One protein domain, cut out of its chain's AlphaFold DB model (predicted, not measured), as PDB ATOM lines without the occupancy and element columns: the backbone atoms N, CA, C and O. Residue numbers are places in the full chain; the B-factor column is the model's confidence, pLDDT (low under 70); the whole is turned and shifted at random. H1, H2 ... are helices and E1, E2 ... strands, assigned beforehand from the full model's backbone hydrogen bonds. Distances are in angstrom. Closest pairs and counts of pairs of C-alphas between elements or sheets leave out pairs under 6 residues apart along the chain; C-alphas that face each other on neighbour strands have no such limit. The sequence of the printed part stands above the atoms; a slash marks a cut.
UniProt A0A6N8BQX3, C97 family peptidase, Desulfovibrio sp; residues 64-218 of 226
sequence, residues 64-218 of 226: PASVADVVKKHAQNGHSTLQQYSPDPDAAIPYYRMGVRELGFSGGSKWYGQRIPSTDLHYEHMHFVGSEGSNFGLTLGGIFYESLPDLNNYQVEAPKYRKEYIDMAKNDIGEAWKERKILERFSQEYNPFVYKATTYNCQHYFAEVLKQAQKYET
ATOM      1  N   PRO A  64     -47.253 -16.598  -9.659       44.59
ATOM      2  CA  PRO A  64     -46.465 -15.934 -10.682       44.59
ATOM      3  C   PRO A  64     -46.051 -14.550 -10.171       44.59
ATOM      4  O   PRO A  64     -46.870 -13.808  -9.628       44.59
ATOM      5  N   ALA A  65     -44.785 -14.227 -10.420       46.78
ATOM      6  CA  ALA A  65     -44.003 -13.145  -9.835       46.78
ATOM      7  C   ALA A  65     -43.372 -13.571  -8.486       46.78
ATOM      8  O   ALA A  65     -43.876 -14.449  -7.802       46.78
ATOM      9  N   SER A  66     -42.157 -13.091  -8.239       51.59
ATOM     10  CA  SER A  66     -41.217 -13.413  -7.161       51.59
ATOM     11  C   SER A  66     -41.786 -13.806  -5.783       51.59
ATOM     12  O   SER A  66     -42.933 -13.599  -5.423       51.59
ATOM     13  N   VAL A  67     -40.928 -14.314  -4.908       51.97
ATOM     14  CA  VAL A  67     -41.275 -14.509  -3.497       51.97
ATOM     15  C   VAL A  67     -41.703 -13.196  -2.803       51.97
ATOM     16  O   VAL A  67     -42.532 -13.221  -1.892       51.97
ATOM     17  N   ALA A  68     -41.222 -12.039  -3.270       54.12
ATOM     18  CA  ALA A  68     -41.770 -10.756  -2.843       54.12
ATOM     19  C   ALA A  68     -43.245 -10.602  -3.245       54.12
ATOM     20  O   ALA A  68     -43.985  -9.949  -2.529       54.12
ATOM     21  N   ASP A  69     -43.711 -11.265  -4.303       64.50
ATOM     22  CA  ASP A  69     -45.120 -11.305  -4.695       64.50
ATOM     23  C   ASP A  69     -45.970 -12.225  -3.816       64.50
ATOM     24  O   ASP A  69     -47.149 -11.942  -3.627       64.50
ATOM     25  N   VAL A  70     -45.392 -13.260  -3.191       64.44
ATOM     26  CA  VAL A  70     -46.066 -14.017  -2.117       64.44
ATOM     27  C   VAL A  70     -46.362 -13.087  -0.942       64.44
ATOM     28  O   VAL A  70     -47.505 -12.990  -0.496       64.44
ATOM     29  N   VAL A  71     -45.339 -12.358  -0.485       66.56
ATOM     30  CA  VAL A  71     -45.455 -11.398   0.622       66.56
ATOM     31  C   VAL A  71     -46.354 -10.225   0.234       66.56
ATOM     32  O   VAL A  71     -47.211  -9.836   1.011       66.56
ATOM     33  N   LYS A  72     -46.244  -9.707  -0.990       71.25
ATOM     34  CA  LYS A  72     -47.059  -8.601  -1.507       71.25
ATOM     35  C   LYS A  72     -48.517  -8.989  -1.715       71.25
ATOM     36  O   LYS A  72     -49.392  -8.176  -1.451       71.25
ATOM     37  N   LYS A  73     -48.801 -10.211  -2.173       71.94
ATOM     38  CA  LYS A  73     -50.170 -10.728  -2.288       71.94
ATOM     39  C   LYS A  73     -50.782 -10.925  -0.910       71.94
ATOM     40  O   LYS A  73     -51.915 -10.504  -0.701       71.94
ATOM     41  N   HIS A  74     -50.022 -11.491   0.027       79.31
ATOM     42  CA  HIS A  74     -50.426 -11.504   1.428       79.31
ATOM     43  C   HIS A  74     -50.683 -10.069   1.924       79.31
ATOM     44  O   HIS A  74     -51.741  -9.795   2.471       79.31
ATOM     45  N   ALA A  75     -49.811  -9.114   1.584       74.06
ATOM     46  CA  ALA A  75     -49.943  -7.712   1.975       74.06
ATOM     47  C   ALA A  75     -51.125  -6.954   1.335       74.06
ATOM     48  O   ALA A  75     -51.478  -5.847   1.749       74.06
ATOM     49  N   GLN A  76     -51.696  -7.499   0.261       74.56
ATOM     50  CA  GLN A  76     -52.875  -6.961  -0.422       74.56
ATOM     51  C   GLN A  76     -54.172  -7.575   0.107       74.56
ATOM     52  O   GLN A  76     -55.225  -6.943   0.023       74.56
ATOM     53  N   ASN A  77     -54.098  -8.791   0.642       68.06
ATOM     54  CA  ASN A  77     -55.239  -9.500   1.185       68.06
ATOM     55  C   ASN A  77     -55.374  -9.178   2.678       68.06
ATOM     56  O   ASN A  77     -54.441  -9.329   3.458       68.06
ATOM     57  N   GLY A  78     -56.562  -8.751   3.102       67.44
ATOM     58  CA  GLY A  78     -56.864  -8.709   4.530       67.44
ATOM     59  C   GLY A  78     -56.892 -10.123   5.124       67.44
ATOM     60  O   GLY A  78     -57.102 -11.108   4.420       67.44
ATOM     61  N   HIS A  79     -56.769 -10.233   6.445       76.44
ATOM     62  CA  HIS A  79     -56.799 -11.535   7.131       76.44
ATOM     63  C   HIS A  79     -58.186 -12.193   7.181       76.44
ATOM     64  O   HIS A  79     -58.342 -13.293   7.704       76.44
ATOM     65  N   SER A  80     -59.214 -11.552   6.619       72.44
ATOM     66  CA  SER A  80     -60.604 -12.020   6.652       72.44
ATOM     67  C   SER A  80     -60.838 -13.361   5.953       72.44
ATOM     68  O   SER A  80     -61.860 -13.995   6.194       72.44
ATOM     69  N   THR A  81     -59.934 -13.779   5.065       75.00
ATOM     70  CA  THR A  81     -60.036 -15.041   4.317       75.00
ATOM     71  C   THR A  81     -59.118 -16.139   4.848       75.00
ATOM     72  O   THR A  81     -59.116 -17.239   4.294       75.00
ATOM     73  N   LEU A  82     -58.326 -15.859   5.888       86.56
ATOM     74  CA  LEU A  82     -57.418 -16.841   6.470       86.56
ATOM     75  C   LEU A  82     -58.185 -17.851   7.320       86.56
ATOM     76  O   LEU A  82     -59.154 -17.522   8.004       86.56
ATOM     77  N   GLN A  83     -57.731 -19.099   7.282       90.38
ATOM     78  CA  GLN A  83     -58.316 -20.173   8.080       90.38
ATOM     79  C   GLN A  83     -57.559 -20.308   9.392       90.38
ATOM     80  O   GLN A  83     -56.349 -20.105   9.425       90.38
ATOM     81  N   GLN A  84     -58.235 -20.712  10.467       94.31
ATOM     82  CA  GLN A  84     -57.526 -21.076  11.691       94.31
ATOM     83  C   GLN A  84     -56.609 -22.273  11.426       94.31
ATOM     84  O   GLN A  84     -56.984 -23.208  10.710       94.31
ATOM     85  N   TYR A  85     -55.410 -22.262  12.005       94.00
ATOM     86  CA  TYR A  85     -54.544 -23.427  11.968       94.00
ATOM     87  C   TYR A  85     -55.230 -24.625  12.631       94.00
ATOM     88  O   TYR A  85     -55.763 -24.538  13.735       94.00
ATOM     89  N   SER A  86     -55.159 -25.758  11.944       91.69
ATOM     90  CA  SER A  86     -55.460 -27.075  12.484       91.69
ATOM     91  C   SER A  86     -54.372 -28.031  12.008       91.69
ATOM     92  O   SER A  86     -54.013 -27.971  10.818       91.69
ATOM     93  N   PRO A  87     -53.848 -28.901  12.889       90.38
ATOM     94  CA  PRO A  87     -52.940 -29.957  12.480       90.38
ATOM     95  C   PRO A  87     -53.654 -30.945  11.549       90.38
ATOM     96  O   PRO A  87     -54.873 -31.116  11.601       90.38
ATOM     97  N   ASP A  88     -52.861 -31.574  10.696       92.69
ATOM     98  CA  ASP A  88     -53.220 -32.631   9.753       92.69
ATOM     99  C   ASP A  88     -52.112 -33.704   9.809       92.69
ATOM    100  O   ASP A  88     -51.283 -33.794   8.901       92.69
ATOM    101  N   PRO A  89     -51.992 -34.449  10.927       90.44
ATOM    102  CA  PRO A  89     -50.883 -35.383  11.137       90.44
ATOM    103  C   PRO A  89     -50.910 -36.574  10.167       90.44
ATOM    104  O   PRO A  89     -49.874 -37.197   9.946       90.44
ATOM    105  N   ASP A  90     -52.069 -36.855   9.568       93.50
ATOM    106  CA  ASP A  90     -52.287 -37.956   8.628       93.50
ATOM    107  C   ASP A  90     -52.102 -37.530   7.159       93.50
ATOM    108  O   ASP A  90     -52.400 -38.293   6.234       93.50
ATOM    109  N   ALA A  91     -51.596 -36.312   6.917       91.69
ATOM    110  CA  ALA A  91     -51.314 -35.813   5.581       91.69
ATOM    111  C   ALA A  91     -50.389 -36.776   4.817       91.69
ATOM    112  O   ALA A  91     -49.242 -37.010   5.202       91.69
ATOM    113  N   ALA A  92     -50.859 -37.273   3.668       92.81
ATOM    114  CA  ALA A  92     -50.102 -38.209   2.829       92.81
ATOM    115  C   ALA A  92     -48.718 -37.670   2.414       92.81
ATOM    116  O   ALA A  92     -47.782 -38.438   2.193       92.81
ATOM    117  N   ILE A  93     -48.590 -36.345   2.298       93.31
ATOM    118  CA  ILE A  93     -47.321 -35.649   2.098       93.31
ATOM    119  C   ILE A  93     -47.208 -34.582   3.191       93.31
ATOM    120  O   ILE A  93     -48.007 -33.646   3.169       93.31
ATOM    121  N   PRO A  94     -46.213 -34.659   4.092       96.81
ATOM    122  CA  PRO A  94     -45.985 -33.620   5.088       96.81
ATOM    123  C   PRO A  94     -45.713 -32.258   4.444       96.81
ATOM    124  O   PRO A  94     -44.970 -32.144   3.457       96.81
ATOM    125  N   TYR A  95     -46.292 -31.206   5.016       95.56
ATOM    126  CA  TYR A  95     -46.247 -29.866   4.446       95.56
ATOM    127  C   TYR A  95     -46.155 -28.771   5.504       95.56
ATOM    128  O   TYR A  95     -46.549 -28.960   6.648       95.56
ATOM    129  N   TYR A  96     -45.691 -27.595   5.092       97.06
ATOM    130  CA  TYR A  96     -45.869 -26.345   5.821       97.06
ATOM    131  C   TYR A  96     -46.875 -25.444   5.109       97.06
ATOM    132  O   TYR A  96     -47.025 -25.500   3.891       97.06
ATOM    133  N   ARG A  97     -47.529 -24.567   5.862       93.62
ATOM    134  CA  ARG A  97     -48.281 -23.416   5.353       93.62
ATOM    135  C   ARG A  97     -47.643 -22.127   5.855       93.62
ATOM    136  O   ARG A  97     -46.923 -22.142   6.857       93.62
ATOM    137  N   MET A  98     -47.927 -21.021   5.169       92.69
ATOM    138  CA  MET A  98     -47.696 -19.696   5.740       92.69
ATOM    139  C   MET A  98     -48.679 -19.515   6.891       92.69
ATOM    140  O   MET A  98     -49.886 -19.481   6.663       92.69
ATOM    141  N   GLY A  99     -48.158 -19.455   8.110       93.69
ATOM    142  CA  GLY A  99     -48.924 -19.145   9.301       93.69
ATOM    143  C   GLY A  99     -48.624 -17.733   9.770       93.69
ATOM    144  O   GLY A  99     -47.459 -17.356   9.902       93.69
ATOM    145  N   VAL A 100     -49.674 -16.989  10.087       93.12
ATOM    146  CA  VAL A 100     -49.588 -15.650  10.652       93.12
ATOM    147  C   VAL A 100     -50.288 -15.567  12.001       93.12
ATOM    148  O   VAL A 100     -51.310 -16.212  12.223       93.12
ATOM    149  N   ARG A 101     -49.738 -14.764  12.910       92.19
ATOM    150  CA  ARG A 101     -50.374 -14.425  14.190       92.19
ATOM    151  C   ARG A 101     -49.996 -13.022  14.642       92.19
ATOM    152  O   ARG A 101     -49.030 -12.433  14.149       92.19
ATOM    153  N   GLU A 102     -50.721 -12.516  15.630       89.06
ATOM    154  CA  GLU A 102     -50.457 -11.213  16.236       89.06
ATOM    155  C   GLU A 102     -49.027 -11.102  16.780       89.06
ATOM    156  O   GLU A 102     -48.463 -12.064  17.314       89.06
ATOM    157  N   LEU A 103     -48.456  -9.897  16.690       83.38
ATOM    158  CA  LEU A 103     -47.194  -9.571  17.351       83.38
ATOM    159  C   LEU A 103     -47.381  -9.632  18.874       83.38
ATOM    160  O   LEU A 103     -48.286  -9.007  19.418       83.38
ATOM    161  N   GLY A 104     -46.501 -10.352  19.575       76.19
ATOM    162  CA  GLY A 104     -46.626 -10.625  21.018       76.19
ATOM    163  C   GLY A 104     -46.325  -9.448  21.962       76.19
ATOM    164  O   GLY A 104     -45.935  -9.683  23.103       76.19
ATOM    165  N   PHE A 105     -46.440  -8.195  21.510       75.12
ATOM    166  CA  PHE A 105     -46.219  -7.004  22.341       75.12
ATOM    167  C   PHE A 105     -47.531  -6.270  22.654       75.12
ATOM    168  O   PHE A 105     -48.534  -6.422  21.959       75.12
ATOM    169  N   SER A 106     -47.521  -5.438  23.699       70.62
ATOM    170  CA  SER A 106     -48.700  -4.670  24.129       70.62
ATOM    171  C   SER A 106     -49.256  -3.790  23.002       70.62
ATOM    172  O   SER A 106     -48.574  -2.891  22.513       70.62
ATOM    173  N   GLY A 107     -50.499  -4.051  22.589       67.00
ATOM    174  CA  GLY A 107     -51.159  -3.359  21.476       67.00
ATOM    175  C   GLY A 107     -50.943  -3.983  20.093       67.00
ATOM    176  O   GLY A 107     -51.538  -3.494  19.137       67.00
ATOM    177  N   GLY A 108     -50.168  -5.068  19.979       69.81
ATOM    178  CA  GLY A 108     -49.916  -5.773  18.716       69.81
ATOM    179  C   GLY A 108     -51.187  -6.284  18.029       69.81
ATOM    180  O   GLY A 108     -51.281  -6.220  16.805       69.81
ATOM    181  N   SER A 109     -52.207  -6.664  18.805       75.94
ATOM    182  CA  SER A 109     -53.521  -7.080  18.294       75.94
ATOM    183  C   SER A 109     -54.247  -5.991  17.501       75.94
ATOM    184  O   SER A 109     -54.929  -6.276  16.522       75.94
ATOM    185  N   LYS A 110     -54.068  -4.710  17.864       81.44
ATOM    186  CA  LYS A 110     -54.728  -3.589  17.172       81.44
ATOM    187  C   LYS A 110     -54.207  -3.377  15.759       81.44
ATOM    188  O   LYS A 110     -54.925  -2.818  14.934       81.44
ATOM    189  N   TRP A 111     -52.959  -3.757  15.512       81.62
ATOM    190  CA  TRP A 111     -52.301  -3.576  14.224       81.62
ATOM    191  C   TRP A 111     -52.228  -4.869  13.425       81.62
ATOM    192  O   TRP A 111     -51.830  -4.824  12.268       81.62
ATOM    193  N   TYR A 112     -52.638  -6.001  13.997       85.75
ATOM    194  CA  TYR A 112     -52.596  -7.285  13.315       85.75
ATOM    195  C   TYR A 112     -53.304  -7.241  11.956       85.75
ATOM    196  O   TYR A 112     -54.426  -6.746  11.834       85.75
ATOM    197  N   GLY A 113     -52.603  -7.710  10.921       79.75
ATOM    198  CA  GLY A 113     -53.060  -7.677   9.529       79.75
ATOM    199  C   GLY A 113     -53.165  -6.296   8.898       79.75
ATOM    200  O   GLY A 113     -53.589  -6.176   7.752       79.75
ATOM    201  N   GLN A 114     -52.770  -5.240   9.609       84.19
ATOM    202  CA  GLN A 114     -52.583  -3.935   9.000       84.19
ATOM    203  C   GLN A 114     -51.233  -3.886   8.303       84.19
ATOM    204  O   GLN A 114     -50.200  -4.319   8.825       84.19
ATOM    205  N   ARG A 115     -51.250  -3.272   7.127       83.44
ATOM    206  CA  ARG A 115     -50.061  -3.002   6.342       83.44
ATOM    207  C   ARG A 115     -49.250  -1.857   6.934       83.44
ATOM    208  O   ARG A 115     -49.786  -0.799   7.261       83.44
ATOM    209  N   ILE A 116     -47.940  -2.058   7.034       82.31
ATOM    210  CA  ILE A 116     -46.985  -1.029   7.439       82.31
ATOM    211  C   ILE A 116     -46.908   0.010   6.305       82.31
ATOM    212  O   ILE A 116     -46.621  -0.368   5.159       82.31
ATOM    213  N   PRO A 117     -47.138   1.310   6.589       81.69
ATOM    214  CA  PRO A 117     -47.153   2.358   5.572       81.69
ATOM    215  C   PRO A 117     -45.925   2.327   4.657       81.69
ATOM    216  O   PRO A 117     -44.795   2.200   5.126       81.69
ATOM    217  N   SER A 118     -46.156   2.468   3.349       80.50
ATOM    218  CA  SER A 118     -45.110   2.519   2.312       80.50
ATOM    219  C   SER A 118     -44.253   1.253   2.154       80.50
ATOM    220  O   SER A 118     -43.193   1.310   1.536       80.50
ATOM    221  N   THR A 119     -44.696   0.104   2.673       79.69
ATOM    222  CA  THR A 119     -44.013  -1.195   2.510       79.69
ATOM    223  C   THR A 119     -45.005  -2.273   2.090       79.69
ATOM    224  O   THR A 119     -46.203  -2.044   2.202       79.69
ATOM    225  N   ASP A 120     -44.553  -3.445   1.645       79.62
ATOM    226  CA  ASP A 120     -45.400  -4.636   1.440       79.62
ATOM    227  C   ASP A 120     -45.424  -5.543   2.693       79.62
ATOM    228  O   ASP A 120     -45.530  -6.754   2.576       79.62
ATOM    229  N   LEU A 121     -45.270  -4.978   3.896       82.94
ATOM    230  CA  LEU A 121     -45.184  -5.741   5.148       82.94
ATOM    231  C   LEU A 121     -46.431  -5.565   6.012       82.94
ATOM    232  O   LEU A 121     -47.015  -4.482   6.039       82.94
ATOM    233  N   HIS A 122     -46.778  -6.588   6.789       85.25
ATOM    234  CA  HIS A 122     -47.837  -6.541   7.808       85.25
ATOM    235  C   HIS A 122     -47.297  -6.468   9.247       85.25
ATOM    236  O   HIS A 122     -46.170  -6.882   9.526       85.25
ATOM    237  N   TYR A 123     -48.095  -5.951  10.187       85.44
ATOM    238  CA  TYR A 123     -47.790  -6.026  11.622       85.44
ATOM    239  C   TYR A 123     -48.164  -7.402  12.197       85.44
ATOM    240  O   TYR A 123     -49.201  -7.577  12.832       85.44
ATOM    241  N   GLU A 124     -47.299  -8.391  11.991       88.56
ATOM    242  CA  GLU A 124     -47.555  -9.781  12.383       88.56
ATOM    243  C   GLU A 124     -46.275 -10.616  12.502       88.56
ATOM    244  O   GLU A 124     -45.208 -10.243  12.004       88.56
ATOM    245  N   HIS A 125     -46.395 -11.783  13.136       90.94
ATOM    246  CA  HIS A 125     -45.429 -12.864  12.978       90.94
ATOM    247  C   HIS A 125     -45.834 -13.749  11.806       90.94
ATOM    248  O   HIS A 125     -46.913 -14.324  11.848       90.94
ATOM    249  N   MET A 126     -44.940 -13.920  10.831       92.44
ATOM    250  CA  MET A 126     -45.102 -14.856   9.716       92.44
ATOM    251  C   MET A 126     -44.124 -16.026   9.859       92.44
ATOM    252  O   MET A 126     -42.911 -15.843   9.743       92.44
ATOM    253  N   HIS A 127     -44.642 -17.222  10.135       95.06
ATOM    254  CA  HIS A 127     -43.880 -18.455  10.355       95.06
ATOM    255  C   HIS A 127     -44.319 -19.559   9.378       95.06
ATOM    256  O   HIS A 127     -45.415 -19.532   8.821       95.06
ATOM    257  N   PHE A 128     -43.478 -20.574   9.199       96.56
ATOM    258  CA  PHE A 128     -43.901 -21.850   8.626       96.56
ATOM    259  C   PHE A 128     -44.595 -22.673   9.704       96.56
ATOM    260  O   PHE A 128     -44.011 -22.886  10.765       96.56
ATOM    261  N   VAL A 129     -45.806 -23.161   9.427       96.75
ATOM    262  CA  VAL A 129     -46.563 -24.025  10.347       96.75
ATOM    263  C   VAL A 129     -46.933 -25.331   9.650       96.75
ATOM    264  O   VAL A 129     -47.541 -25.332   8.580       96.75
ATOM    265  N   GLY A 130     -46.490 -26.438  10.231       96.25
ATOM    266  CA  GLY A 130     -46.472 -27.775   9.653       96.25
ATOM    267  C   GLY A 130     -47.762 -28.552   9.883       96.25
ATOM    268  O   GLY A 130     -48.479 -28.320  10.860       96.25
ATOM    269  N   SER A 131     -48.039 -29.506   8.997       95.19
ATOM    270  CA  SER A 131     -49.126 -30.488   9.120       95.19
ATOM    271  C   SER A 131     -49.112 -31.205  10.472       95.19
ATOM    272  O   SER A 131     -50.134 -31.343  11.130       95.19
ATOM    273  N   GLU A 132     -47.930 -31.574  10.940       92.81
ATOM    274  CA  GLU A 132     -47.693 -32.378  12.137       92.81
ATOM    275  C   GLU A 132     -47.313 -31.538  13.368       92.81
ATOM    276  O   GLU A 132     -46.791 -32.060  14.351       92.81
ATOM    277  N   GLY A 133     -47.532 -30.220  13.312       91.25
ATOM    278  CA  GLY A 133     -47.243 -29.306  14.419       91.25
ATOM    279  C   GLY A 133     -45.782 -28.858  14.530       91.25
ATOM    280  O   GLY A 133     -45.428 -28.106  15.440       91.25
ATOM    281  N   SER A 134     -44.920 -29.251  13.586       94.50
ATOM    282  CA  SER A 134     -43.633 -28.574  13.423       94.50
ATOM    283  C   SER A 134     -43.867 -27.124  13.004       94.50
ATOM    284  O   SER A 134     -44.837 -26.806  12.324       94.50
ATOM    285  N   ASN A 135     -43.009 -26.203  13.417       96.50
ATOM    286  CA  ASN A 135     -43.102 -24.817  12.979       96.50
ATOM    287  C   ASN A 135     -41.743 -24.149  13.108       96.50
ATOM    288  O   ASN A 135     -40.907 -24.622  13.871       96.50
ATOM    289  N   PHE A 136     -41.510 -23.072  12.371       96.75
ATOM    290  CA  PHE A 136     -40.378 -22.194  12.634       96.75
ATOM    291  C   PHE A 136     -40.564 -20.838  11.958       96.75
ATOM    292  O   PHE A 136     -41.242 -20.712  10.940       96.75
ATOM    293  N   GLY A 137     -39.886 -19.822  12.474       92.81
ATOM    294  CA  GLY A 137     -39.785 -18.524  11.819       92.81
ATOM    295  C   GLY A 137     -38.651 -17.688  12.386       92.81
ATOM    296  O   GLY A 137     -37.910 -18.146  13.253       92.81
ATOM    297  N   LEU A 138     -38.486 -16.468  11.879       90.69
ATOM    298  CA  LEU A 138     -37.430 -15.563  12.329       90.69
ATOM    299  C   LEU A 138     -37.991 -14.512  13.290       90.69
ATOM    300  O   LEU A 138     -38.911 -13.774  12.953       90.69
ATOM    301  N   THR A 139     -37.379 -14.391  14.463       86.06
ATOM    302  CA  THR A 139     -37.676 -13.353  15.459       86.06
ATOM    303  C   THR A 139     -36.423 -12.529  15.761       86.06
ATOM    304  O   THR A 139     -35.344 -12.809  15.235       86.06
ATOM    305  N   LEU A 140     -36.537 -11.539  16.655       78.50
ATOM    306  CA  LEU A 140     -35.384 -10.789  17.175       78.50
ATOM    307  C   LEU A 140     -34.276 -11.701  17.735       78.50
ATOM    308  O   LEU A 140     -33.099 -11.379  17.591       78.50
ATOM    309  N   GLY A 141     -34.642 -12.842  18.332       75.31
ATOM    310  CA  GLY A 141     -33.702 -13.819  18.895       75.31
ATOM    311  C   GLY A 141     -33.100 -14.796  17.878       75.31
ATOM    312  O   GLY A 141     -32.281 -15.632  18.254       75.31
ATOM    313  N   GLY A 142     -33.482 -14.708  16.600       83.25
ATOM    314  CA  GLY A 142     -33.110 -15.667  15.561       83.25
ATOM    315  C   GLY A 142     -34.242 -16.639  15.223       83.25
ATOM    316  O   GLY A 142     -35.421 -16.305  15.374       83.25
ATOM    317  N   ILE A 143     -33.878 -17.817  14.702       86.94
ATOM    318  CA  ILE A 143     -34.857 -18.851  14.340       86.94
ATOM    319  C   ILE A 143     -35.542 -19.338  15.616       86.94
ATOM    320  O   ILE A 143     -34.882 -19.768  16.560       86.94
ATOM    321  N   PHE A 144     -36.863 -19.266  15.619       88.88
ATOM    322  CA  PHE A 144     -37.718 -19.543  16.759       88.88
ATOM    323  C   PHE A 144     -38.763 -20.606  16.407       88.88
ATOM    324  O   PHE A 144     -39.132 -20.745  15.239       88.88
ATOM    325  N   TYR A 145     -39.219 -21.328  17.430       92.88
ATOM    326  CA  TYR A 145     -40.201 -22.404  17.355       92.88
ATOM    327  C   TYR A 145     -41.229 -22.189  18.464       92.88
ATOM    328  O   TYR A 145     -40.860 -21.993  19.621       92.88
ATOM    329  N   GLU A 146     -42.500 -22.247  18.106       90.88
ATOM    330  CA  GLU A 146     -43.636 -22.196  19.020       90.88
ATOM    331  C   GLU A 146     -43.922 -23.568  19.626       90.88
ATOM    332  O   GLU A 146     -43.628 -24.607  19.020       90.88
ATOM    333  N   SER A 147     -44.562 -23.569  20.795       90.12
ATOM    334  CA  SER A 147     -45.141 -24.783  21.362       90.12
ATOM    335  C   SER A 147     -46.401 -25.201  20.589       90.12
ATOM    336  O   SER A 147     -47.070 -24.369  19.978       90.12
ATOM    337  N   LEU A 148     -46.759 -26.491  20.626       87.19
ATOM    338  CA  LEU A 148     -47.979 -26.986  19.972       87.19
ATOM    339  C   LEU A 148     -49.253 -26.241  20.422       87.19
ATOM    340  O   LEU A 148     -50.038 -25.873  19.550       87.19
ATOM    341  N   PRO A 149     -49.478 -25.966  21.728       89.88
ATOM    342  CA  PRO A 149     -50.614 -25.153  22.162       89.88
ATOM    343  C   PRO A 149     -50.654 -23.754  21.537       89.88
ATOM    344  O   PRO A 149     -51.733 -23.280  21.187       89.88
ATOM    345  N   ASP A 150     -49.496 -23.115  21.361       90.88
ATOM    346  CA  ASP A 150     -49.406 -21.754  20.821       90.88
ATOM    347  C   ASP A 150     -49.696 -21.696  19.317       90.88
ATOM    348  O   ASP A 150     -50.082 -20.643  18.800       90.88
ATOM    349  N   LEU A 151     -49.600 -22.832  18.613       92.25
ATOM    350  CA  LEU A 151     -50.006 -22.927  17.210       92.25
ATOM    351  C   LEU A 151     -51.497 -22.658  17.004       92.25
ATOM    352  O   LEU A 151     -51.889 -22.216  15.926       92.25
ATOM    353  N   ASN A 152     -52.322 -22.826  18.039       91.44
ATOM    354  CA  ASN A 152     -53.742 -22.482  17.985       91.44
ATOM    355  C   ASN A 152     -53.995 -20.981  17.810       91.44
ATOM    356  O   ASN A 152     -55.127 -20.611  17.534       91.44
ATOM    357  N   ASN A 153     -52.981 -20.122  17.951       92.25
ATOM    358  CA  ASN A 153     -53.094 -18.684  17.695       92.25
ATOM    359  C   ASN A 153     -52.821 -18.309  16.231       92.25
ATOM    360  O   ASN A 153     -52.923 -17.136  15.875       92.25
ATOM    361  N   TYR A 154     -52.438 -19.275  15.391       94.38
ATOM    362  CA  TYR A 154     -52.110 -19.018  13.995       94.38
ATOM    363  C   TYR A 154     -53.332 -19.107  13.096       94.38
ATOM    364  O   TYR A 154     -54.146 -20.025  13.196       94.38
ATOM    365  N   GLN A 155     -53.380 -18.194  12.139       93.81
ATOM    366  CA  GLN A 155     -54.169 -18.330  10.928       93.81
ATOM    367  C   GLN A 155     -53.241 -18.727   9.783       93.81
ATOM    368  O   GLN A 155     -52.063 -18.380   9.789       93.81
ATOM    369  N   VAL A 156     -53.737 -19.485   8.814       92.12
ATOM    370  CA  VAL A 156     -52.937 -20.022   7.715       92.12
ATOM    371  C   VAL A 156     -53.521 -19.664   6.362       92.12
ATOM    372  O   VAL A 156     -54.736 -19.664   6.156       92.12
ATOM    373  N   GLU A 157     -52.616 -19.414   5.425       87.75
ATOM    374  CA  GLU A 157     -52.936 -19.322   4.007       87.75
ATOM    375  C   GLU A 157     -53.224 -20.714   3.423       87.75
ATOM    376  O   GLU A 157     -52.763 -21.747   3.923       87.75
ATOM    377  N   ALA A 158     -53.974 -20.739   2.323       85.19
ATOM    378  CA  ALA A 158     -54.346 -21.973   1.632       85.19
ATOM    379  C   ALA A 158     -53.159 -22.787   1.063       85.19
ATOM    380  O   ALA A 158     -53.207 -24.018   1.154       85.19
ATOM    381  N   PRO A 159     -52.104 -22.179   0.473       86.38
ATOM    382  CA  PRO A 159     -51.037 -22.934  -0.178       86.38
ATOM    383  C   PRO A 159     -50.249 -23.810   0.794       86.38
ATOM    384  O   PRO A 159     -49.773 -23.350   1.834       86.38
ATOM    385  N   LYS A 160     -50.058 -25.070   0.399       90.38
ATOM    386  CA  LYS A 160     -49.253 -26.060   1.112       90.38
ATOM    387  C   LYS A 160     -47.898 -26.206   0.425       90.38
ATOM    388  O   LYS A 160     -47.829 -26.437  -0.781       90.38
ATOM    389  N   TYR A 161     -46.822 -26.107   1.193       91.62
ATOM    390  CA  TYR A 161     -45.444 -26.237   0.727       91.62
ATOM    391  C   TYR A 161     -44.850 -27.551   1.217       91.62
ATOM    392  O   TYR A 161     -44.916 -27.860   2.405       91.62
ATOM    393  N   ARG A 162     -44.231 -28.318   0.323       93.88
ATOM    394  CA  ARG A 162     -43.587 -29.593   0.646       93.88
ATOM    395  C   ARG A 162     -42.552 -29.419   1.757       93.88
ATOM    396  O   ARG A 162     -41.546 -28.737   1.569       93.88
ATOM    397  N   LYS A 163     -42.766 -30.105   2.881       96.94
ATOM    398  CA  LYS A 163     -41.944 -29.974   4.092       96.94
ATOM    399  C   LYS A 163     -40.457 -30.228   3.849       96.94
ATOM    400  O   LYS A 163     -39.629 -29.426   4.258       96.94
ATOM    401  N   GLU A 164     -40.141 -31.296   3.123       96.94
ATOM    402  CA  GLU A 164     -38.769 -31.694   2.782       96.94
ATOM    403  C   GLU A 164     -37.944 -30.543   2.180       96.94
ATOM    404  O   GLU A 164     -36.829 -30.283   2.621       96.94
ATOM    405  N   TYR A 165     -38.506 -29.804   1.219       95.94
ATOM    406  CA  TYR A 165     -37.795 -28.712   0.545       95.94
ATOM    407  C   TYR A 165     -37.629 -27.485   1.435       95.94
ATOM    408  O   TYR A 165     -36.601 -26.814   1.374       95.94
ATOM    409  N   ILE A 166     -38.621 -27.211   2.279       96.44
ATOM    410  CA  ILE A 166     -38.553 -26.138   3.269       96.44
ATOM    411  C   ILE A 166     -37.483 -26.442   4.324       96.44
ATOM    412  O   ILE A 166     -36.692 -25.563   4.664       96.44
ATOM    413  N   ASP A 167     -37.411 -27.685   4.805       97.62
ATOM    414  CA  ASP A 167     -36.412 -28.102   5.790       97.62
ATOM    415  C   ASP A 167     -34.989 -28.053   5.199       97.62
ATOM    416  O   ASP A 167     -34.073 -27.542   5.848       97.62
ATOM    417  N   MET A 168     -34.801 -28.493   3.947       96.94
ATOM    418  CA  MET A 168     -33.525 -28.344   3.230       96.94
ATOM    419  C   MET A 168     -33.131 -26.870   3.063       96.94
ATOM    420  O   MET A 168     -32.018 -26.484   3.406       96.94
ATOM    421  N   ALA A 169     -34.062 -26.026   2.611       95.06
ATOM    422  CA  ALA A 169     -33.819 -24.600   2.411       95.06
ATOM    423  C   ALA A 169     -33.422 -23.885   3.702       95.06
ATOM    424  O   ALA A 169     -32.489 -23.082   3.719       95.06
ATOM    425  N   LYS A 170     -34.120 -24.193   4.796       95.44
ATOM    426  CA  LYS A 170     -33.815 -23.681   6.129       95.44
ATOM    427  C   LYS A 170     -32.395 -24.048   6.561       95.44
ATOM    428  O   LYS A 170     -31.705 -23.193   7.115       95.44
ATOM    429  N   ASN A 171     -31.968 -25.287   6.314       95.12
ATOM    430  CA  ASN A 171     -30.617 -25.737   6.645       95.12
ATOM    431  C   ASN A 171     -29.564 -24.994   5.812       95.12
ATOM    432  O   ASN A 171     -28.643 -24.428   6.394       95.12
ATOM    433  N   ASP A 172     -29.744 -24.901   4.492       93.62
ATOM    434  CA  ASP A 172     -28.819 -24.188   3.598       93.62
ATOM    435  C   ASP A 172     -28.667 -22.707   3.981       93.62
ATOM    436  O   ASP A 172     -27.556 -22.177   4.043       93.62
ATOM    437  N   ILE A 173     -29.781 -22.032   4.288       89.44
ATOM    438  CA  ILE A 173     -29.767 -20.640   4.765       89.44
ATOM    439  C   ILE A 173     -29.051 -20.547   6.117       89.44
ATOM    440  O   ILE A 173     -28.249 -19.638   6.335       89.44
ATOM    441  N   GLY A 174     -29.310 -21.496   7.019       88.00
ATOM    442  CA  GLY A 174     -28.650 -21.578   8.318       88.00
ATOM    443  C   GLY A 174     -27.129 -21.711   8.205       88.00
ATOM    444  O   GLY A 174     -26.410 -21.002   8.910       88.00
ATOM    445  N   GLU A 175     -26.634 -22.560   7.304       87.94
ATOM    446  CA  GLU A 175     -25.197 -22.702   7.041       87.94
ATOM    447  C   GLU A 175     -24.608 -21.429   6.423       87.94
ATOM    448  O   GLU A 175     -23.625 -20.896   6.942       87.94
ATOM    449  N   ALA A 176     -25.269 -20.843   5.420       83.69
ATOM    450  CA  ALA A 176     -24.831 -19.582   4.818       83.69
ATOM    451  C   ALA A 176     -24.751 -18.432   5.844       83.69
ATOM    452  O   ALA A 176     -23.859 -17.582   5.787       83.69
ATOM    453  N   TRP A 177     -25.666 -18.395   6.818       81.56
ATOM    454  CA  TRP A 177     -25.627 -17.422   7.909       81.56
ATOM    455  C   TRP A 177     -24.496 -17.686   8.899       81.56
ATOM    456  O   TRP A 177     -23.888 -16.730   9.381       81.56
ATOM    457  N   LYS A 178     -24.201 -18.952   9.222       79.94
ATOM    458  CA  LYS A 178     -23.060 -19.306  10.082       79.94
ATOM    459  C   LYS A 178     -21.751 -18.872   9.434       79.94
ATOM    460  O   LYS A 178     -20.958 -18.198  10.088       79.94
ATOM    461  N   GLU A 179     -21.563 -19.183   8.154       76.38
ATOM    462  CA  GLU A 179     -20.393 -18.760   7.380       76.38
ATOM    463  C   GLU A 179     -20.261 -17.236   7.356       76.38
ATOM    464  O   GLU A 179     -19.204 -16.696   7.691       76.38
ATOM    465  N   ARG A 180     -21.354 -16.521   7.057       71.50
ATOM    466  CA  ARG A 180     -21.360 -15.054   7.057       71.50
ATOM    467  C   ARG A 180     -21.018 -14.481   8.429       71.50
ATOM    468  O   ARG A 180     -20.177 -13.596   8.506       71.50
ATOM    469  N   LYS A 181     -21.591 -15.008   9.517       69.75
ATOM    470  CA  LYS A 181     -21.265 -14.564  10.882       69.75
ATOM    471  C   LYS A 181     -19.799 -14.797  11.232       69.75
ATOM    472  O   LYS A 181     -19.225 -13.967  11.929       69.75
ATOM    473  N   ILE A 182     -19.194 -15.896  10.779       65.94
ATOM    474  CA  ILE A 182     -17.760 -16.150  10.978       65.94
ATOM    475  C   ILE A 182     -16.939 -15.082  10.252       65.94
ATOM    476  O   ILE A 182     -16.053 -14.496  10.865       65.94
ATOM    477  N   LEU A 183     -17.264 -14.788   8.991       61.84
ATOM    478  CA  LEU A 183     -16.571 -13.772   8.192       61.84
ATOM    479  C   LEU A 183     -16.760 -12.353   8.763       61.84
ATOM    480  O   LEU A 183     -15.792 -11.614   8.922       61.84
ATOM    481  N   GLU A 184     -17.988 -11.987   9.134       66.75
ATOM    482  CA  GLU A 184     -18.341 -10.669   9.677       66.75
ATOM    483  C   GLU A 184     -17.814 -10.448  11.098       66.75
ATOM    484  O   GLU A 184     -17.553  -9.305  11.466       66.75
ATOM    485  N   ARG A 185     -17.601 -11.503  11.900       58.34
ATOM    486  CA  ARG A 185     -17.022 -11.395  13.255       58.34
ATOM    487  C   ARG A 185     -15.610 -10.808  13.254       58.34
ATOM    488  O   ARG A 185     -15.189 -10.248  14.261       58.34
ATOM    489  N   PHE A 186     -14.890 -10.928  12.142       63.50
ATOM    490  CA  PHE A 186     -13.573 -10.313  11.954       63.50
ATOM    491  C   PHE A 186     -13.643  -8.946  11.251       63.50
ATOM    492  O   PHE A 186     -12.606  -8.349  10.969       63.50
ATOM    493  N   SER A 187     -14.849  -8.437  10.983       62.25
ATOM    494  CA  SER A 187     -15.092  -7.122  10.388       62.25
ATOM    495  C   SER A 187     -15.531  -6.101  11.444       62.25
ATOM    496  O   SER A 187     -16.119  -6.454  12.465       62.25
ATOM    497  N   GLN A 188     -15.293  -4.814  11.182       54.62
ATOM    498  CA  GLN A 188     -15.781  -3.721  12.036       54.62
ATOM    499  C   GLN A 188     -17.302  -3.488  11.917       54.62
ATOM    500  O   GLN A 188     -17.860  -2.720  12.695       54.62
ATOM    501  N   GLU A 189     -17.980  -4.160  10.981       60.25
ATOM    502  CA  GLU A 189     -19.417  -4.015  10.699       60.25
ATOM    503  C   GLU A 189     -20.276  -5.109  11.362       60.25
ATOM    504  O   GLU A 189     -21.451  -5.275  11.031       60.25
ATOM    505  N   TYR A 190     -19.704  -5.868  12.303       59.19
ATOM    506  CA  TYR A 190     -20.386  -6.982  12.955       59.19
ATOM    507  C   TYR A 190     -21.691  -6.546  13.638       59.19
ATOM    508  O   TYR A 190     -21.683  -5.849  14.655       59.19
ATOM    509  N   ASN A 191     -22.821  -7.028  13.114       62.22
ATOM    510  CA  ASN A 191     -24.115  -6.922  13.772       62.22
ATOM    511  C   ASN A 191     -24.521  -8.298  14.328       62.22
ATOM    512  O   ASN A 191     -24.756  -9.227  13.551       62.22
ATOM    513  N   PRO A 192     -24.640  -8.459  15.660       60.53
ATOM    514  CA  PRO A 192     -25.043  -9.735  16.246       60.53
ATOM    515  C   PRO A 192     -26.504 -10.099  15.929       60.53
ATOM    516  O   PRO A 192     -26.876 -11.276  16.006       60.53
ATOM    517  N   PHE A 193     -27.326  -9.113  15.553       60.91
ATOM    518  CA  PHE A 193     -28.738  -9.278  15.242       60.91
ATOM    519  C   PHE A 193     -28.948  -9.459  13.741       60.91
ATOM    520  O   PHE A 193     -28.739  -8.554  12.936       60.91
ATOM    521  N   VAL A 194     -29.424 -10.649  13.379       69.25
ATOM    522  CA  VAL A 194     -29.840 -10.954  12.007       69.25
ATOM    523  C   VAL A 194     -31.133 -10.202  11.676       69.25
ATOM    524  O   VAL A 194     -31.272  -9.663  10.586       69.25
ATOM    525  N   TYR A 195     -32.055 -10.103  12.638       75.88
ATOM    526  CA  TYR A 195     -33.365  -9.485  12.450       75.88
ATOM    527  C   TYR A 195     -33.293  -7.953  12.356       75.88
ATOM    528  O   TYR A 195     -32.799  -7.283  13.265       75.88
ATOM    529  N   LYS A 196     -33.890  -7.390  11.304       76.12
ATOM    530  CA  LYS A 196     -34.147  -5.955  11.129       76.12
ATOM    531  C   LYS A 196     -35.627  -5.746  10.837       76.12
ATOM    532  O   LYS A 196     -36.123  -6.211   9.813       76.12
ATOM    533  N   ALA A 197     -36.319  -5.005  11.702       71.44
ATOM    534  CA  ALA A 197     -37.779  -4.870  11.666       71.44
ATOM    535  C   ALA A 197     -38.348  -4.448  10.298       71.44
ATOM    536  O   ALA A 197     -39.413  -4.926   9.920       71.44
ATOM    537  N   THR A 198     -37.634  -3.604   9.550       69.75
ATOM    538  CA  THR A 198     -38.101  -3.046   8.271       69.75
ATOM    539  C   THR A 198     -37.423  -3.629   7.033       69.75
ATOM    540  O   THR A 198     -37.954  -3.466   5.942       69.75
ATOM    541  N   THR A 199     -36.267  -4.284   7.168       71.38
ATOM    542  CA  THR A 199     -35.437  -4.687   6.012       71.38
ATOM    543  C   THR A 199     -34.990  -6.146   6.025       71.38
ATOM    544  O   THR A 199     -34.456  -6.618   5.026       71.38
ATOM    545  N   TYR A 200     -35.180  -6.868   7.135       79.12
ATOM    546  CA  TYR A 200     -34.861  -8.293   7.239       79.12
ATOM    547  C   TYR A 200     -35.575  -8.934   8.440       79.12
ATOM    548  O   TYR A 200     -34.983  -9.199   9.485       79.12
ATOM    549  N   ASN A 201     -36.890  -9.105   8.319       85.06
ATOM    550  CA  ASN A 201     -37.771  -9.600   9.384       85.06
ATOM    551  C   ASN A 201     -38.349 -10.997   9.067       85.06
ATOM    552  O   ASN A 201     -37.915 -11.653   8.121       85.06
ATOM    553  N   CYS A 202     -39.339 -11.450   9.844       89.38
ATOM    554  CA  CYS A 202     -40.005 -12.746   9.658       89.38
ATOM    555  C   CYS A 202     -40.561 -12.957   8.239       89.38
ATOM    556  O   CYS A 202     -40.387 -14.036   7.684       89.38
ATOM    557  N   GLN A 203     -41.139 -11.923   7.625       88.94
ATOM    558  CA  GLN A 203     -41.725 -11.991   6.282       88.94
ATOM    559  C   GLN A 203     -40.638 -12.103   5.206       88.94
ATOM    560  O   GLN A 203     -40.755 -12.899   4.278       88.94
ATOM    561  N   HIS A 204     -39.521 -11.385   5.374       85.19
ATOM    562  CA  HIS A 204     -38.357 -11.507   4.488       85.19
ATOM    563  C   HIS A 204     -37.694 -12.882   4.600       85.19
ATOM    564  O   HIS A 204     -37.264 -13.450   3.601       85.19
ATOM    565  N   TYR A 205     -37.618 -13.429   5.813       88.50
ATOM    566  CA  TYR A 205     -37.066 -14.758   6.034       88.50
ATOM    567  C   TYR A 205     -37.955 -15.854   5.450       88.50
ATOM    568  O   TYR A 205     -37.456 -16.744   4.766       88.50
ATOM    569  N   PHE A 206     -39.270 -15.773   5.680       90.50
ATOM    570  CA  PHE A 206     -40.240 -16.683   5.076       90.50
ATOM    571  C   PHE A 206     -40.071 -16.706   3.556       90.50
ATOM    572  O   PHE A 206     -39.961 -17.766   2.937       90.50
ATOM    573  N   ALA A 207     -39.946 -15.511   2.982       86.62
ATOM    574  CA  ALA A 207     -39.635 -15.332   1.587       86.62
ATOM    575  C   ALA A 207     -38.320 -16.037   1.177       86.62
ATOM    576  O   ALA A 207     -38.303 -16.894   0.289       86.62
ATOM    577  N   GLU A 208     -37.204 -15.717   1.823       86.19
ATOM    578  CA  GLU A 208     -35.900 -16.297   1.491       86.19
ATOM    579  C   GLU A 208     -35.905 -17.834   1.520       86.19
ATOM    580  O   GLU A 208     -35.375 -18.466   0.601       86.19
ATOM    581  N   VAL A 209     -36.573 -18.434   2.512       91.00
ATOM    582  CA  VAL A 209     -36.740 -19.890   2.614       91.00
ATOM    583  C   VAL A 209     -37.516 -20.445   1.423       91.00
ATOM    584  O   VAL A 209     -37.053 -21.408   0.815       91.00
ATOM    585  N   LEU A 210     -38.641 -19.837   1.028       88.81
ATOM    586  CA  LEU A 210     -39.378 -20.273  -0.167       88.81
ATOM    587  C   LEU A 210     -38.524 -20.176  -1.437       88.81
ATOM    588  O   LEU A 210     -38.527 -21.095  -2.257       88.81
ATOM    589  N   LYS A 211     -37.751 -19.094  -1.581       84.62
ATOM    590  CA  LYS A 211     -36.873 -18.892  -2.741       84.62
ATOM    591  C   LYS A 211     -35.811 -19.981  -2.839       84.62
ATOM    592  O   LYS A 211     -35.522 -20.471  -3.930       84.62
ATOM    593  N   GLN A 212     -35.201 -20.335  -1.711       86.88
ATOM    594  CA  GLN A 212     -34.206 -21.396  -1.661       86.88
ATOM    595  C   GLN A 212     -34.856 -22.766  -1.898       86.88
ATOM    596  O   GLN A 212     -34.327 -23.546  -2.686       86.88
ATOM    597  N   ALA A 213     -36.026 -23.026  -1.307       88.31
ATOM    598  CA  ALA A 213     -36.750 -24.291  -1.441       88.31
ATOM    599  C   ALA A 213     -37.143 -24.602  -2.888       88.31
ATOM    600  O   ALA A 213     -37.124 -25.759  -3.307       88.31
ATOM    601  N   GLN A 214     -37.448 -23.569  -3.673       83.50
ATOM    602  CA  GLN A 214     -37.799 -23.731  -5.079       83.50
ATOM    603  C   GLN A 214     -36.668 -24.354  -5.909       83.50
ATOM    604  O   GLN A 214     -36.933 -25.037  -6.892       83.50
ATOM    605  N   LYS A 215     -35.403 -24.199  -5.505       86.44
ATOM    606  CA  LYS A 215     -34.267 -24.806  -6.220       86.44
ATOM    607  C   LYS A 215     -34.282 -26.336  -6.196       86.44
ATOM    608  O   LYS A 215     -33.588 -26.943  -7.007       86.44
ATOM    609  N   TYR A 216     -35.031 -26.948  -5.279       87.50
ATOM    610  CA  TYR A 216     -35.129 -28.405  -5.155       87.50
ATOM    611  C   TYR A 216     -36.340 -28.999  -5.884       87.50
ATOM    612  O   TYR A 216     -36.482 -30.224  -5.912       87.50
ATOM    613  N   GLU A 217     -37.228 -28.168  -6.438       84.38
ATOM    614  CA  GLU A 217     -38.426 -28.665  -7.108       84.38
ATOM    615  C   GLU A 217     -38.087 -29.352  -8.433       84.38
ATOM    616  O   GLU A 217     -37.221 -28.910  -9.191       84.38
ATOM    617  N   THR A 218     -38.799 -30.435  -8.733       80.69
ATOM    618  CA  THR A 218     -38.748 -31.083 -10.046       80.69
ATOM    619  C   THR A 218     -40.134 -31.110 -10.669       80.69
ATOM    620  O   THR A 218     -41.142 -30.835 -10.013       80.69
TER     621      THR A 218
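This is residues 64 to 218 of the 226 residues of the protein "C97 family peptidase" of Desulfovibrio sp (UniProt A0A6N8BQX3). A strongly twisted, five-stranded antiparallel wall, in the order E4, E3, E2, E1, E5, has H5 running along it on one face, while the long H4 crosses H5 on that same face and reaches on beyond the sheet. H1 packs on H5, which sits between H1 and H4; the short H3 is on the sheet's opposite face, and H2 lies far out. The printed part has 155 residues, with five named helices and five named strands in the order H1, E1, H2, E2, E3, E4, H3, E5, H4, H5, of mixed class. It is compact, with a radius of gyration of the C-alphas of 15.7 A and spans of 46 by 39 by 34 A.

H1, residues 67 to 76, touches H5, residues 202 to 216, at a steep tilt of 43 degrees, opposite ways, the closest C-alphas being those of Val 67 and Ala 207 at 5.4 A. E1, residues 95 to 101, is antiparallel to E2, residues 125 to 130, with N 99 and O 127 at 2.8 A. H2, residues 108 to 111, is not on the sheet. E2 forms a hairpin with E3, residues 135 to 139, with N 128 and O 136 at 2.8 A. E3 forms another with E4, residues 142 to 144, with N 144 and O 137 at 2.8 A. H3, residues 149 to 153, is on the sheet at a height of 7.7 A, over none of its strands. E5, residues 155 to 162, bends by 79 degrees at residue 158 and is antiparallel to E1, with N 96 and O 161 at 2.8 A. H4, residues 163 to 184, touches H5 with residues 165 to 173 alone, at a steep tilt of 67 degrees, opposite ways; the C-alphas of Ala 169 and Ala 213, the closest, are 4.9 A apart. H5 runs along the strands, at 7 degrees to E2 on the local plane, at a height of 8.4 A over the sheet. In H1 and H4 every O i to N i+4 pair is within hydrogen-bond range, in H5 9 of 11, and in H3 0 of 1, beside 2 of 2 O i to N i+3 pairs; H2 is too short for an O i to N i+4 pair.

H1 begins at C-alpha 67 (-41.275, -14.509, -3.497) and is 14.2 A long. E1 measures 18.7 A, E2 15.3 A and E5 18.6 A. H4 is 31.0 A long, from C-alpha 163 (-41.944, -29.974, 4.092). H5, 22.1 A, ends at C-alpha 216 (-35.129, -28.405, -5.155).

The C-alphas farthest apart, of Asp 90 and Gln 188, are 50.2 A apart. The printed part has no cut. The links H1 to E1, H2 to E2 and H4 to H5 are long. The mean pLDDT of the printed part is 82.8; 27 residues are under 70, among them residues 64 to 71 and 181 to 194.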